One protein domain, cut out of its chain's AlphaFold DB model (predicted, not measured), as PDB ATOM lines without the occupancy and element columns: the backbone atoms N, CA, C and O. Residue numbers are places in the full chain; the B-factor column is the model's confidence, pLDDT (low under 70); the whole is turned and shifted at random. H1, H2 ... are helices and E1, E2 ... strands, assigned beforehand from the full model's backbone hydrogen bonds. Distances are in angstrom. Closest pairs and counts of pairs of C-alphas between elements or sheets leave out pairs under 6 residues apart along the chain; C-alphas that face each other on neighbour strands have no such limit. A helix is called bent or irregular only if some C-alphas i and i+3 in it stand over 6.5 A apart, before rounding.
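This is residues 116 to 212 and 223 to 229 of the 253 residues of the protein "Hypothetical protein" of Coccolithus braarudii (UniProt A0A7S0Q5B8). A small antiparallel sheet of three strands lies in the middle, with the long helix H2 slantwise over one face and H3 on the opposite face, over the edge strand E3. H1 sits by the beginning of E1, the short H4 just grazes the sheet, and the link of residues 185 to 195 leads from H2 to H3. The printed part has 104 residues with four named helices and three named strands, in the order H1, E1, E2, E3, H2, H3, H4; the sheet runs E1, E2, E3, and the class is mixed, helices and strands. The whole is compact, with a radius of gyration of the C-alphas of 13.4 A, and spans 41 by 32 by 23 A.

Residues 118 to 119 pair antiparallel with residues 186 to 187. H1, residues 121 to 127, is on the sheet; its closest C-alpha to E1, residues 142 to 145, is that of Leu 121, 6.6 A from that of Leu 142. In the long link between them, residues 132 to 133 pair antiparallel with residues 143 to 144 of E1. E1, E2, residues 151 to 154, and E3, residues 159 to 165, form a meander, each strand the antiparallel neighbour of the one before. In the hairpin of E1 and E2, N 144 and O 152 are within hydrogen-bond range at 2.8 A. In the hairpin of E2 and E3, N 153 and O 161 are within it at 2.7 A. H2, residues 168 to 184, lies over E2 and E3 at a height over the sheet of 9.5 A; its closest C-alpha to E3 is that of Val 171, 5.9 A from that of Ala 165. H2 has a kink of 31 degrees near residue 177 and is irregular, but only just: C-alphas 177 and 180 are 6.7 A apart. H1 and H2 are close but not clearly touching, with the C-alphas of Leu 124 and Val 182 closest at 7.7 A, and about perpendicular at 87 degrees. H3, residues 196 to 206, lies on the opposite face from H2, along the strands at 23 degrees to E3 on the local plane; the closest C-alphas of H3 and E3 are those of Met 202 and Leu 161, 7.3 A apart. H4, residues 224 to 228, only grazes the sheet, with its residues 227 to 228. Every O i to N i+4 pair is within hydrogen-bond range in H1, H3 and H4, and 11 of 13 are in H2.

H1 begins at C-alpha 121, (44.228, -30.733, 32.830). E3 is 17.8 A long, H2 24.9 A and H3 15.3 A from first to last C-alpha. H4 ends at C-alpha 228, (50.610, -19.602, 20.479).

The two C-alphas farthest apart, those of Met 184 and Gln 212, are 40.7 A apart. Residues 213 to 222 are not printed, and C-alphas 212 and 223 are 17.1 A apart across the cut. The links H1 to E1 and H2 to H3 are long. The mean pLDDT of the printed part is 80.4; residues 188 to 197, 199 to 200, 205 to 212 and 223 to 229 are under 70.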
ATOM      1  N   GLY A 116      49.384 -22.354  43.287       87.06
ATOM      2  CA  GLY A 116      49.688 -23.052  44.539       87.06
ATOM      3  C   GLY A 116      48.976 -24.397  44.711       87.06
ATOM      4  O   GLY A 116      48.983 -24.953  45.809       87.06
ATOM      5  N   PHE A 117      48.338 -24.918  43.659       88.19
ATOM      6  CA  PHE A 117      47.655 -26.211  43.672       88.19
ATOM      7  C   PHE A 117      47.749 -26.912  42.318       88.19
ATOM      8  O   PHE A 117      47.746 -26.271  41.269       88.19
ATOM      9  N   MET A 118      47.756 -28.245  42.321       90.12
ATOM     10  CA  MET A 118      47.769 -29.015  41.075       90.12
ATOM     11  C   MET A 118      46.440 -28.931  40.325       90.12
ATOM     12  O   MET A 118      45.375 -29.019  40.937       90.12
ATOM     13  N   ILE A 119      46.499 -28.863  38.995       92.00
ATOM     14  CA  ILE A 119      45.326 -28.766  38.114       92.00
ATOM     15  C   ILE A 119      45.165 -30.066  37.324       92.00
ATOM     16  O   ILE A 119      46.117 -30.584  36.738       92.00
ATOM     17  N   HIS A 120      43.945 -30.601  37.276       92.75
ATOM     18  CA  HIS A 120      43.633 -31.788  36.482       92.75
ATOM     19  C   HIS A 120      43.279 -31.407  35.033       92.75
ATOM     20  O   HIS A 120      42.106 -31.238  34.688       92.75
ATOM     21  N   LEU A 121      44.316 -31.255  34.201       92.62
ATOM     22  CA  LEU A 121      44.228 -30.733  32.830       92.62
ATOM     23  C   LEU A 121      43.263 -31.523  31.938       92.62
ATOM     24  O   LEU A 121      42.555 -30.925  31.133       92.62
ATOM     25  N   GLU A 122      43.168 -32.844  32.104       92.12
ATOM     26  CA  GLU A 122      42.287 -33.691  31.295       92.12
ATOM     27  C   GLU A 122      40.807 -33.359  31.521       92.12
ATOM     28  O   GLU A 122      40.022 -33.329  30.573       92.12
ATOM     29  N   LYS A 123      40.412 -33.065  32.768       92.44
ATOM     30  CA  LYS A 123      39.034 -32.646  33.077       92.44
ATOM     31  C   LYS A 123      38.760 -31.245  32.546       92.44
ATOM     32  O   LYS A 123      37.709 -31.048  31.950       92.44
ATOM     33  N   LEU A 124      39.709 -30.320  32.715       92.69
ATOM     34  CA  LEU A 124      39.594 -28.962  32.178       92.69
ATOM     35  C   LEU A 124      39.434 -28.981  30.648       92.69
ATOM     36  O   LEU A 124      38.558 -28.315  30.106       92.69
ATOM     37  N   TYR A 125      40.231 -29.792  29.950       93.31
ATOM     38  CA  TYR A 125      40.138 -29.954  28.499       93.31
ATOM     39  C   TYR A 125      38.788 -30.532  28.057       93.31
ATOM     40  O   TYR A 125      38.199 -30.045  27.093       93.31
ATOM     41  N   ASN A 126      38.294 -31.557  28.757       92.00
ATOM     42  CA  ASN A 126      37.017 -32.186  28.425       92.00
ATOM     43  C   ASN A 126      35.828 -31.236  28.615       92.00
ATOM     44  O   ASN A 126      34.895 -31.283  27.818       92.00
ATOM     45  N   ASP A 127      35.877 -30.376  29.632       91.31
ATOM     46  CA  ASP A 127      34.837 -29.384  29.912       91.31
ATOM     47  C   ASP A 127      34.877 -28.204  28.921       91.31
ATOM     48  O   ASP A 127      33.849 -27.770  28.405       91.31
ATOM     49  N   SER A 128      36.078 -27.732  28.571       87.75
ATOM     50  CA  SER A 128      36.292 -26.515  27.771       87.75
ATOM     51  C   SER A 128      36.910 -26.779  26.389       87.75
ATOM     52  O   SER A 128      37.762 -26.020  25.912       87.75
ATOM     53  N   ARG A 129      36.475 -27.838  25.697       85.31
ATOM     54  CA  ARG A 129      37.111 -28.325  24.452       85.31
ATOM     55  C   ARG A 129      37.155 -27.312  23.302       85.31
ATOM     56  O   ARG A 129      38.078 -27.347  22.499       85.31
ATOM     57  N   ASN A 130      36.194 -26.391  23.231       87.62
ATOM     58  CA  ASN A 130      36.141 -25.373  22.172       87.62
ATOM     59  C   ASN A 130      37.206 -24.277  22.337       87.62
ATOM     60  O   ASN A 130      37.603 -23.644  21.361       87.62
ATOM     61  N   CYS A 131      37.661 -24.050  23.571       86.69
ATOM     62  CA  CYS A 131      38.627 -23.006  23.914       86.69
ATOM     63  C   CYS A 131      40.008 -23.582  24.253       86.69
ATOM     64  O   CYS A 131      40.976 -22.828  24.343       86.69
ATOM     65  N   CYS A 132      40.116 -24.905  24.414       90.44
ATOM     66  CA  CYS A 132      41.327 -25.582  24.855       90.44
ATOM     67  C   CYS A 132      41.949 -26.456  23.761       90.44
ATOM     68  O   CYS A 132      41.267 -27.059  22.937       90.44
ATOM     69  N   SER A 133      43.267 -26.595  23.798       90.12
ATOM     70  CA  SER A 133      44.010 -27.608  23.050       90.12
ATOM     71  C   SER A 133      44.994 -28.271  24.007       90.12
ATOM     72  O   SER A 133      45.763 -27.576  24.669       90.12
ATOM     73  N   PHE A 134      44.954 -29.598  24.111       91.94
ATOM     74  CA  PHE A 134      45.831 -30.351  25.004       91.94
ATOM     75  C   PHE A 134      46.343 -31.607  24.305       91.94
ATOM     76  O   PHE A 134      45.586 -32.539  24.045       91.94
ATOM     77  N   GLU A 135      47.638 -31.602  23.992       87.81
ATOM     78  CA  GLU A 135      48.351 -32.713  23.363       87.81
ATOM     79  C   GLU A 135      49.630 -32.977  24.175       87.81
ATOM     80  O   GLU A 135      50.683 -32.429  23.839       87.81
ATOM     81  N   PRO A 136      49.553 -33.771  25.266       84.56
ATOM     82  CA  PRO A 136      50.662 -33.960  26.212       84.56
ATOM     83  C   PRO A 136      51.923 -34.561  25.577       84.56
ATOM     84  O   PRO A 136      53.024 -34.341  26.070       84.56
ATOM     85  N   GLU A 137      51.768 -35.274  24.457       84.38
ATOM     86  CA  GLU A 137      52.876 -35.801  23.650       84.38
ATOM     87  C   GLU A 137      53.664 -34.698  22.917       84.38
ATOM     88  O   GLU A 137      54.831 -34.888  22.573       84.38
ATOM     89  N   LEU A 138      53.036 -33.543  22.649       81.69
ATOM     90  CA  LEU A 138      53.669 -32.401  21.982       81.69
ATOM     91  C   LEU A 138      54.127 -31.320  22.961       81.69
ATOM     92  O   LEU A 138      55.185 -30.728  22.754       81.69
ATOM     93  N   SER A 139      53.329 -31.025  23.990       81.88
ATOM     94  CA  SER A 139      53.676 -30.064  25.038       81.88
ATOM     95  C   SER A 139      53.005 -30.447  26.357       81.88
ATOM     96  O   SER A 139      51.826 -30.805  26.357       81.88
ATOM     97  N   PRO A 140      53.707 -30.319  27.498       87.25
ATOM     98  CA  PRO A 140      53.129 -30.583  28.814       87.25
ATOM     99  C   PRO A 140      52.050 -29.565  29.228       87.25
ATOM    100  O   PRO A 140      51.341 -29.803  30.206       87.25
ATOM    101  N   ALA A 141      51.920 -28.437  28.518       90.62
ATOM    102  CA  ALA A 141      50.941 -27.397  28.816       90.62
ATOM    103  C   ALA A 141      49.607 -27.617  28.089       90.62
ATOM    104  O   ALA A 141      49.562 -27.923  26.896       90.62
ATOM    105  N   LEU A 142      48.504 -27.331  28.780       93.44
ATOM    106  CA  LEU A 142      47.211 -27.093  28.146       93.44
ATOM    107  C   LEU A 142      47.167 -25.661  27.613       93.44
ATOM    108  O   LEU A 142      47.410 -24.708  28.351       93.44
ATOM    109  N   VAL A 143      46.826 -25.503  26.335       93.62
ATOM    110  CA  VAL A 143      46.648 -24.197  25.694       93.62
ATOM    111  C   VAL A 143      45.188 -23.786  25.823       93.62
ATOM    112  O   VAL A 143      44.329 -24.357  25.157       93.62
ATOM    113  N   TYR A 144      44.902 -22.781  26.641       93.94
ATOM    114  CA  TYR A 144      43.581 -22.177  26.779       93.94
ATOM    115  C   TYR A 144      43.547 -20.836  26.044       93.94
ATOM    116  O   TYR A 144      44.317 -19.925  26.351       93.94
ATOM    117  N   ARG A 145      42.637 -20.678  25.084       93.38
ATOM    118  CA  ARG A 145      42.422 -19.420  24.361       93.38
ATOM    119  C   ARG A 145      41.254 -18.670  24.982       93.38
ATOM    120  O   ARG A 145      40.107 -19.100  24.879       93.38
ATOM    121  N   MET A 146      41.560 -17.557  25.637       90.81
ATOM    122  CA  MET A 146      40.555 -16.654  26.186       90.81
ATOM    123  C   MET A 146      40.006 -15.729  25.090       90.81
ATOM    124  O   MET A 146      40.647 -15.531  24.048       90.81
ATOM    125  N   PRO A 147      38.829 -15.120  25.309       82.56
ATOM    126  CA  PRO A 147      38.370 -14.010  24.487       82.56
ATOM    127  C   PRO A 147      39.424 -12.894  24.408       82.56
ATOM    128  O   PRO A 147      40.299 -12.780  25.263       82.56
ATOM    129  N   ARG A 148      39.335 -12.041  23.378       82.62
ATOM    130  CA  ARG A 148      40.259 -10.908  23.139       82.62
ATOM    131  C   ARG A 148      41.698 -11.297  22.764       82.62
ATOM    132  O   ARG A 148      42.559 -10.429  22.719       82.62
ATOM    133  N   GLY A 149      41.949 -12.564  22.428       86.38
ATOM    134  CA  GLY A 149      43.233 -13.012  21.870       86.38
ATOM    135  C   GLY A 149      44.301 -13.369  22.906       86.38
ATOM    136  O   GLY A 149      45.430 -13.668  22.523       86.38
ATOM    137  N   ILE A 150      43.952 -13.385  24.197       91.38
ATOM    138  CA  ILE A 150      44.853 -13.822  25.266       91.38
ATOM    139  C   ILE A 150      44.947 -15.349  25.257       91.38
ATOM    140  O   ILE A 150      43.941 -16.061  25.201       91.38
ATOM    141  N   VAL A 151      46.169 -15.865  25.344       92.69
ATOM    142  CA  VAL A 151      46.454 -17.299  25.408       92.69
ATOM    143  C   VAL A 151      47.085 -17.615  26.755       92.69
ATOM    144  O   VAL A 151      48.076 -17.000  27.144       92.69
ATOM    145  N   CYS A 152      46.516 -18.592  27.455       93.00
ATOM    146  CA  CYS A 152      47.036 -19.120  28.706       93.00
ATOM    147  C   CYS A 152      47.613 -20.518  28.469       93.00
ATOM    148  O   CYS A 152      46.937 -21.389  27.928       93.00
ATOM    149  N   LEU A 153      48.847 -20.742  28.894       93.00
ATOM    150  CA  LEU A 153      49.443 -22.063  29.038       93.00
ATOM    151  C   LEU A 153      49.278 -22.483  30.493       93.00
ATOM    152  O   LEU A 153      49.747 -21.785  31.392       93.00
ATOM    153  N   ILE A 154      48.583 -23.590  30.720       93.44
ATOM    154  CA  ILE A 154      48.252 -24.095  32.052       93.44
ATOM    155  C   ILE A 154      48.972 -25.421  32.245       93.44
ATOM    156  O   ILE A 154      48.810 -26.346  31.447       93.44
ATOM    157  N   TYR A 155      49.760 -25.514  33.310       92.75
ATOM    158  CA  TYR A 155      50.541 -26.698  33.638       92.75
ATOM    159  C   TYR A 155      49.882 -27.492  34.763       92.75
ATOM    160  O   TYR A 155      49.156 -26.951  35.600       92.75
ATOM    161  N   ARG A 156      50.166 -28.798  34.819       91.06
ATOM    162  CA  ARG A 156      49.608 -29.682  35.853       91.06
ATOM    163  C   ARG A 156      50.058 -29.266  37.255       91.06
ATOM    164  O   ARG A 156      49.311 -29.452  38.214       91.06
ATOM    165  N   SER A 157      51.247 -28.676  37.362       89.75
ATOM    166  CA  SER A 157      51.801 -28.102  38.591       89.75
ATOM    167  C   SER A 157      50.970 -26.950  39.180       89.75
ATOM    168  O   SER A 157      51.129 -26.640  40.357       89.75
ATOM    169  N   GLY A 158      50.077 -26.327  38.404       88.81
ATOM    170  CA  GLY A 158      49.384 -25.099  38.813       88.81
ATOM    171  C   GLY A 158      50.082 -23.825  38.352       88.81
ATOM    172  O   GLY A 158      49.552 -22.725  38.506       88.81
ATOM    173  N   LYS A 159      51.255 -23.947  37.724       90.44
ATOM    174  CA  LYS A 159      51.872 -22.810  37.051       90.44
ATOM    175  C   LYS A 159      51.081 -22.454  35.809       90.44
ATOM    176  O   LYS A 159      50.543 -23.312  35.106       90.44
ATOM    177  N   MET A 160      51.032 -21.165  35.535       92.50
ATOM    178  CA  MET A 160      50.339 -20.603  34.397       92.50
ATOM    179  C   MET A 160      51.215 -19.552  33.738       92.50
ATOM    180  O   MET A 160      51.880 -18.771  34.419       92.50
ATOM    181  N   LEU A 161      51.184 -19.512  32.412       92.25
ATOM    182  CA  LEU A 161      51.786 -18.452  31.617       92.25
ATOM    183  C   LEU A 161      50.718 -17.826  30.729       92.25
ATOM    184  O   LEU A 161      50.001 -18.529  30.029       92.25
ATOM    185  N   MET A 162      50.622 -16.508  30.734       92.06
ATOM    186  CA  MET A 162      49.663 -15.737  29.958       92.06
ATOM    187  C   MET A 162      50.410 -14.859  28.963       92.06
ATOM    188  O   MET A 162      51.395 -14.210  29.318       92.06
ATOM    189  N   THR A 163      49.937 -14.836  27.721       91.31
ATOM    190  CA  THR A 163      50.498 -14.030  26.632       91.31
ATOM    191  C   THR A 163      49.391 -13.438  25.759       91.31
ATOM    192  O   THR A 163      48.260 -13.927  25.769       91.31
ATOM    193  N   GLY A 164      49.705 -12.388  24.999       88.69
ATOM    194  CA  GLY A 164      48.764 -11.707  24.099       88.69
ATOM    195  C   GLY A 164      48.048 -10.502  24.711       88.69
ATOM    196  O   GLY A 164      47.254  -9.872  24.027       88.69
ATOM    197  N   ALA A 165      48.335 -10.159  25.968       91.94
ATOM    198  CA  ALA A 165      47.811  -8.952  26.604       91.94
ATOM    199  C   ALA A 165      48.626  -7.711  26.207       91.94
ATOM    200  O   ALA A 165      49.848  -7.792  26.060       91.94
ATOM    201  N   HIS A 166      47.976  -6.554  26.093       92.38
ATOM    202  CA  HIS A 166      48.618  -5.282  25.728       92.38
ATOM    203  C   HIS A 166      48.893  -4.363  26.921       92.38
ATOM    204  O   HIS A 166      49.623  -3.384  26.780       92.38
ATOM    205  N   SER A 167      48.319  -4.670  28.084       92.69
ATOM    206  CA  SER A 167      48.535  -3.930  29.330       92.69
ATOM    207  C   SER A 167      48.531  -4.861  30.540       92.69
ATOM    208  O   SER A 167      47.967  -5.959  30.512       92.69
ATOM    209  N   THR A 168      49.163  -4.413  31.618       91.69
ATOM    210  CA  THR A 168      49.198  -5.130  32.897       91.69
ATOM    211  C   THR A 168      47.784  -5.336  33.455       91.69
ATOM    212  O   THR A 168      47.491  -6.388  34.020       91.69
ATOM    213  N   ASP A 169      46.874  -4.392  33.212       92.31
ATOM    214  CA  ASP A 169      45.466  -4.505  33.598       92.31
ATOM    215  C   ASP A 169      44.743  -5.622  32.836       92.31
ATOM    216  O   ASP A 169      43.960  -6.371  33.423       92.31
ATOM    217  N   GLU A 170      45.020  -5.792  31.538       93.31
ATOM    218  CA  GLU A 170      44.477  -6.913  30.759       93.31
ATOM    219  C   GLU A 170      44.963  -8.263  31.291       93.31
ATOM    220  O   GLU A 170      44.159  -9.187  31.404       93.31
ATOM    221  N   VAL A 171      46.238  -8.363  31.685       92.25
ATOM    222  CA  VAL A 171      46.779  -9.566  32.341       92.25
ATOM    223  C   VAL A 171      46.031  -9.853  33.642       92.25
ATOM    224  O   VAL A 171      45.589 -10.980  33.864       92.25
ATOM    225  N   GLN A 172      45.861  -8.847  34.503       92.06
ATOM    226  CA  GLN A 172      45.177  -9.019  35.785       92.06
ATOM    227  C   GLN A 172      43.706  -9.407  35.614       92.06
ATOM    228  O   GLN A 172      43.212 -10.266  36.341       92.06
ATOM    229  N   ASN A 173      43.001  -8.795  34.664       92.69
ATOM    230  CA  ASN A 173      41.598  -9.104  34.399       92.69
ATOM    231  C   ASN A 173      41.432 -10.514  33.833       92.69
ATOM    232  O   ASN A 173      40.615 -11.279  34.340       92.69
ATOM    233  N   ALA A 174      42.271 -10.901  32.870       92.94
ATOM    234  CA  ALA A 174      42.270 -12.260  32.345       92.94
ATOM    235  C   ALA A 174      42.606 -13.289  33.440       92.94
ATOM    236  O   ALA A 174      42.008 -14.361  33.487       92.94
ATOM    237  N   PHE A 175      43.506 -12.954  34.373       92.38
ATOM    238  CA  PHE A 175      43.807 -13.830  35.502       92.38
ATOM    239  C   PHE A 175      42.614 -13.969  36.456       92.38
ATOM    240  O   PHE A 175      42.289 -15.081  36.862       92.38
ATOM    241  N   LYS A 176      41.915 -12.871  36.771       91.81
ATOM    242  CA  LYS A 176      40.692 -12.892  37.598       91.81
ATOM    243  C   LYS A 176      39.584 -13.748  36.984       91.81
ATOM    244  O   LYS A 176      38.864 -14.408  37.724       91.81
ATOM    245  N   GLU A 177      39.458 -13.748  35.659       91.56
ATOM    246  CA  GLU A 177      38.511 -14.605  34.937       91.56
ATOM    247  C   GLU A 177      38.951 -16.076  34.926       91.56
ATOM    248  O   GLU A 177      38.131 -16.975  35.105       91.56
ATOM    249  N   MET A 178      40.248 -16.336  34.751       91.56
ATOM    250  CA  MET A 178      40.786 -17.694  34.644       91.56
ATOM    251  C   MET A 178      40.898 -18.414  35.994       91.56
ATOM    252  O   MET A 178      40.661 -19.619  36.072       91.56
ATOM    253  N   TYR A 179      41.247 -17.696  37.065       91.38
ATOM    254  CA  TYR A 179      41.462 -18.258  38.399       91.38
ATOM    255  C   TYR A 179      40.306 -19.138  38.915       91.38
ATOM    256  O   TYR A 179      40.580 -20.274  39.311       91.38
ATOM    257  N   PRO A 180      39.023 -18.712  38.884       91.62
ATOM    258  CA  PRO A 180      37.923 -19.564  39.337       91.62
ATOM    259  C   PRO A 180      37.769 -20.831  38.487       91.62
ATOM    260  O   PRO A 180      37.468 -21.890  39.035       91.62
ATOM    261  N   ILE A 181      38.035 -20.758  37.176       91.56
ATOM    262  CA  ILE A 181      37.974 -21.918  36.276       91.56
ATOM    263  C   ILE A 181      39.023 -22.942  36.703       91.56
ATOM    264  O   ILE A 181      38.686 -24.088  36.988       91.56
ATOM    265  N   VAL A 182      40.293 -22.542  36.819       91.25
ATOM    266  CA  VAL A 182      41.360 -23.479  37.215       91.25
ATOM    267  C   VAL A 182      41.171 -24.007  38.635       91.25
ATOM    268  O   VAL A 182      41.482 -25.169  38.898       91.25
ATOM    269  N   GLN A 183      40.600 -23.203  39.534       90.88
ATOM    270  CA  GLN A 183      40.286 -23.607  40.902       90.88
ATOM    271  C   GLN A 183      39.245 -24.734  40.955       90.88
ATOM    272  O   GLN A 183      39.388 -25.636  41.781       90.88
ATOM    273  N   MET A 184      38.254 -24.754  40.054       90.25
ATOM    274  CA  MET A 184      37.274 -25.851  39.960       90.25
ATOM    275  C   MET A 184      37.916 -27.205  39.628       90.25
ATOM    276  O   MET A 184      37.405 -28.251  40.032       90.25
ATOM    277  N   PHE A 185      39.048 -27.197  38.921       91.25
ATOM    278  CA  PHE A 185      39.797 -28.401  38.542       91.25
ATOM    279  C   PHE A 185      41.045 -28.633  39.407       91.25
ATOM    280  O   PHE A 185      41.842 -29.535  39.118       91.25
ATOM    281  N   GLY A 186      41.211 -27.837  40.467       87.44
ATOM    282  CA  GLY A 186      42.330 -27.899  41.393       87.44
ATOM    283  C   GLY A 186      42.205 -29.028  42.419       87.44
ATOM    284  O   GLY A 186      41.129 -29.293  42.957       87.44
ATOM    285  N   ARG A 187      43.321 -29.687  42.746       81.94
ATOM    286  CA  ARG A 187      43.443 -30.574  43.914       81.94
ATOM    287  C   ARG A 187      44.259 -29.882  44.995       81.94
ATOM    288  O   ARG A 187      45.302 -29.315  44.700       81.94
ATOM    289  N   LYS A 188      43.840 -30.008  46.259       65.56
ATOM    290  CA  LYS A 188      44.545 -29.470  47.444       65.56
ATOM    291  C   LYS A 188      45.833 -30.234  47.797       65.56
ATOM    292  O   LYS A 188      46.189 -30.347  48.965       65.56
ATOM    293  N   GLU A 189      46.495 -30.813  46.808       66.38
ATOM    294  CA  GLU A 189      47.806 -31.422  46.988       66.38
ATOM    295  C   GLU A 189      48.865 -30.342  46.725       66.38
ATOM    296  O   GLU A 189      48.713 -29.577  45.765       66.38
ATOM    297  N   PRO A 190      49.907 -30.242  47.570       61.72
ATOM    298  CA  PRO A 190      50.978 -29.284  47.351       61.72
ATOM    299  C   PRO A 190      51.639 -29.552  46.000       61.72
ATOM    300  O   PRO A 190      51.882 -30.704  45.634       61.72
ATOM    301  N   THR A 191      51.917 -28.478  45.263       61.75
ATOM    302  CA  THR A 191      52.559 -28.539  43.952       61.75
ATOM    303  C   THR A 191      53.871 -29.333  44.043       61.75
ATOM    304  O   THR A 191      54.777 -28.919  44.775       61.75
ATOM    305  N   PRO A 192      54.011 -30.473  43.338       65.56
ATOM    306  CA  PRO A 192      55.279 -31.186  43.270       65.56
ATOM    307  C   PRO A 192      56.329 -30.322  42.560       65.56
ATOM    308  O   PRO A 192      55.994 -29.410  41.801       65.56
ATOM    309  N   ALA A 193      57.614 -30.618  42.786       64.06
ATOM    310  CA  ALA A 193      58.698 -29.951  42.068       64.06
ATOM    311  C   ALA A 193      58.452 -30.031  40.550       64.06
ATOM    312  O   ALA A 193      58.135 -31.105  40.031       64.06
ATOM    313  N   MET A 194      58.570 -28.894  39.854       67.06
ATOM    314  CA  MET A 194      58.236 -28.828  38.431       67.06
ATOM    315  C   MET A 194      59.060 -29.835  37.617       67.06
ATOM    316  O   MET A 194      60.287 -29.884  37.767       67.06
ATOM    317  N   PRO A 195      58.425 -30.598  36.710       69.06
ATOM    318  CA  PRO A 195      59.144 -31.401  35.734       69.06
ATOM    319  C   PRO A 195      60.049 -30.508  34.877       69.06
ATOM    320  O   PRO A 195      59.650 -29.409  34.491       69.06
ATOM    321  N   LYS A 196      61.243 -31.000  34.515       65.75
ATOM    322  CA  LYS A 196      62.205 -30.255  33.674       65.75
ATOM    323  C   LYS A 196      61.568 -29.693  32.392       65.75
ATOM    324  O   LYS A 196      61.827 -28.550  32.048       65.75
ATOM    325  N   GLY A 197      60.676 -30.455  31.752       69.06
ATOM    326  CA  GLY A 197      59.985 -30.021  30.535       69.06
ATOM    327  C   GLY A 197      59.084 -28.792  30.716       69.06
ATOM    328  O   GLY A 197      59.093 -27.919  29.857       69.06
ATOM    329  N   GLU A 198      58.356 -28.671  31.836       74.75
ATOM    330  CA  GLU A 198      57.533 -27.476  32.109       74.75
ATOM    331  C   GLU A 198      58.417 -26.238  32.307       74.75
ATOM    332  O   GLU A 198      58.121 -25.153  31.806       74.75
ATOM    333  N   PHE A 199      59.532 -26.420  33.018       68.50
ATOM    334  CA  PHE A 199      60.473 -25.352  33.323       68.50
ATOM    335  C   PHE A 199      61.172 -24.815  32.072       68.50
ATOM    336  O   PHE A 199      61.250 -23.597  31.898       68.50
ATOM    337  N   ASP A 200      61.642 -25.705  31.197       69.31
ATOM    338  CA  ASP A 200      62.323 -25.335  29.955       69.31
ATOM    339  C   ASP A 200      61.369 -24.624  28.978       69.31
ATOM    340  O   ASP A 200      61.744 -23.610  28.388       69.31
ATOM    341  N   ASP A 201      60.116 -25.083  28.869       71.06
ATOM    342  CA  ASP A 201      59.087 -24.443  28.037       71.06
ATOM    343  C   ASP A 201      58.736 -23.037  28.546       71.06
ATOM    344  O   ASP A 201      58.701 -22.079  27.766       71.06
ATOM    345  N   MET A 202      58.519 -22.880  29.859       71.94
ATOM    346  CA  MET A 202      58.266 -21.565  30.457       71.94
ATOM    347  C   MET A 202      59.454 -20.627  30.240       71.94
ATOM    348  O   MET A 202      59.264 -19.488  29.823       71.94
ATOM    349  N   ARG A 203      60.683 -21.100  30.466       71.62
ATOM    350  CA  ARG A 203      61.908 -20.321  30.238       71.62
ATOM    351  C   ARG A 203      62.063 -19.880  28.790       71.62
ATOM    352  O   ARG A 203      62.356 -18.712  28.539       71.62
ATOM    353  N   ALA A 204      61.817 -20.778  27.841       71.12
ATOM    354  CA  ALA A 204      61.857 -20.455  26.421       71.12
ATOM    355  C   ALA A 204      60.839 -19.362  26.057       71.12
ATOM    356  O   ALA A 204      61.164 -18.453  25.295       71.12
ATOM    357  N   MET A 205      59.632 -19.408  26.629       67.94
ATOM    358  CA  MET A 205      58.599 -18.398  26.383       67.94
ATOM    359  C   MET A 205      58.890 -17.062  27.058       67.94
ATOM    360  O   MET A 205      58.672 -16.007  26.467       67.94
ATOM    361  N   LEU A 206      59.418 -17.090  28.280       65.06
ATOM    362  CA  LEU A 206      59.814 -15.881  28.996       65.06
ATOM    363  C   LEU A 206      61.051 -15.216  28.387       65.06
ATOM    364  O   LEU A 206      61.255 -14.018  28.589       65.06
ATOM    365  N   GLY A 207      61.826 -15.957  27.594       60.06
ATOM    366  CA  GLY A 207      63.102 -15.493  27.077       60.06
ATOM    367  C   GLY A 207      64.175 -15.533  28.162       60.06
ATOM    368  O   GLY A 207      64.865 -14.554  28.395       60.06
ATOM    369  N   GLU A 208      64.308 -16.644  28.880       49.34
ATOM    370  CA  GLU A 208      65.352 -16.841  29.891       49.34
ATOM    371  C   GLU A 208      66.067 -18.177  29.601       49.34
ATOM    372  O   GLU A 208      65.638 -19.222  30.079       49.34
ATOM    373  N   GLY A 209      67.136 -18.191  28.786       37.81
ATOM    374  CA  GLY A 209      67.800 -19.435  28.355       37.81
ATOM    375  C   GLY A 209      69.253 -19.271  27.879       37.81
ATOM    376  O   GLY A 209      69.517 -18.560  26.910       37.81
ATOM    377  N   VAL A 210      70.167 -19.966  28.573       29.41
ATOM    378  CA  VAL A 210      71.630 -20.040  28.362       29.41
ATOM    379  C   VAL A 210      71.963 -20.903  27.135       29.41
ATOM    380  O   VAL A 210      71.326 -21.927  26.910       29.41
ATOM    381  N   GLY A 211      72.957 -20.479  26.348       29.53
ATOM    382  CA  GLY A 211      73.282 -21.034  25.033       29.53
ATOM    383  C   GLY A 211      73.675 -22.515  24.976       29.53
ATOM    384  O   GLY A 211      74.333 -23.042  25.865       29.53
ATOM    385  N   GLN A 212      73.291 -23.152  23.873       25.23
ATOM    386  CA  GLN A 212      74.152 -23.782  22.863       25.23
ATOM    387  C   GLN A 212      73.213 -24.431  21.842       25.23
ATOM    388  O   GLN A 212      72.425 -25.312  22.184       25.23
ATOM    389  N   THR A 223      57.324 -25.755  17.283       47.97
ATOM    390  CA  THR A 223      57.793 -24.591  18.038       47.97
ATOM    391  C   THR A 223      56.604 -23.997  18.791       47.97
ATOM    392  O   THR A 223      55.536 -23.846  18.207       47.97
ATOM    393  N   LEU A 224      56.765 -23.630  20.062       46.06
ATOM    394  CA  LEU A 224      55.710 -22.999  20.869       46.06
ATOM    395  C   LEU A 224      55.142 -21.707  20.239       46.06
ATOM    396  O   LEU A 224      53.999 -21.332  20.502       46.06
ATOM    397  N   SER A 225      55.879 -21.091  19.309       46.50
ATOM    398  CA  SER A 225      55.392 -20.028  18.421       46.50
ATOM    399  C   SER A 225      54.297 -20.471  17.441       46.50
ATOM    400  O   SER A 225      53.457 -19.663  17.068       46.50
ATOM    401  N   LYS A 226      54.244 -21.749  17.048       50.66
ATOM    402  CA  LYS A 226      53.133 -22.354  16.288       50.66
ATOM    403  C   LYS A 226      51.929 -22.677  17.177       50.66
ATOM    404  O   LYS A 226      50.805 -22.604  16.699       50.66
ATOM    405  N   LEU A 227      52.154 -23.004  18.454       48.03
ATOM    406  CA  LEU A 227      51.085 -23.282  19.429       48.03
ATOM    407  C   LEU A 227      50.357 -21.998  19.862       48.03
ATOM    408  O   LEU A 227      49.129 -21.976  19.971       48.03
ATOM    409  N   THR A 228      51.118 -20.919  20.056       51.84
ATOM    410  CA  THR A 228      50.610 -19.602  20.479       51.84
ATOM    411  C   THR A 228      50.359 -18.633  19.324       51.84
ATOM    412  O   THR A 228      49.658 -17.646  19.505       51.84
ATOM    413  N   GLY A 229      50.918 -18.889  18.137       43.69
ATOM    414  CA  GLY A 229      50.912 -17.948  17.011       43.69
ATOM    415  C   GLY A 229      51.895 -16.778  17.168       43.69
ATOM    416  O   GLY A 229      51.894 -15.870  16.337       43.69
TER     417      GLY A 229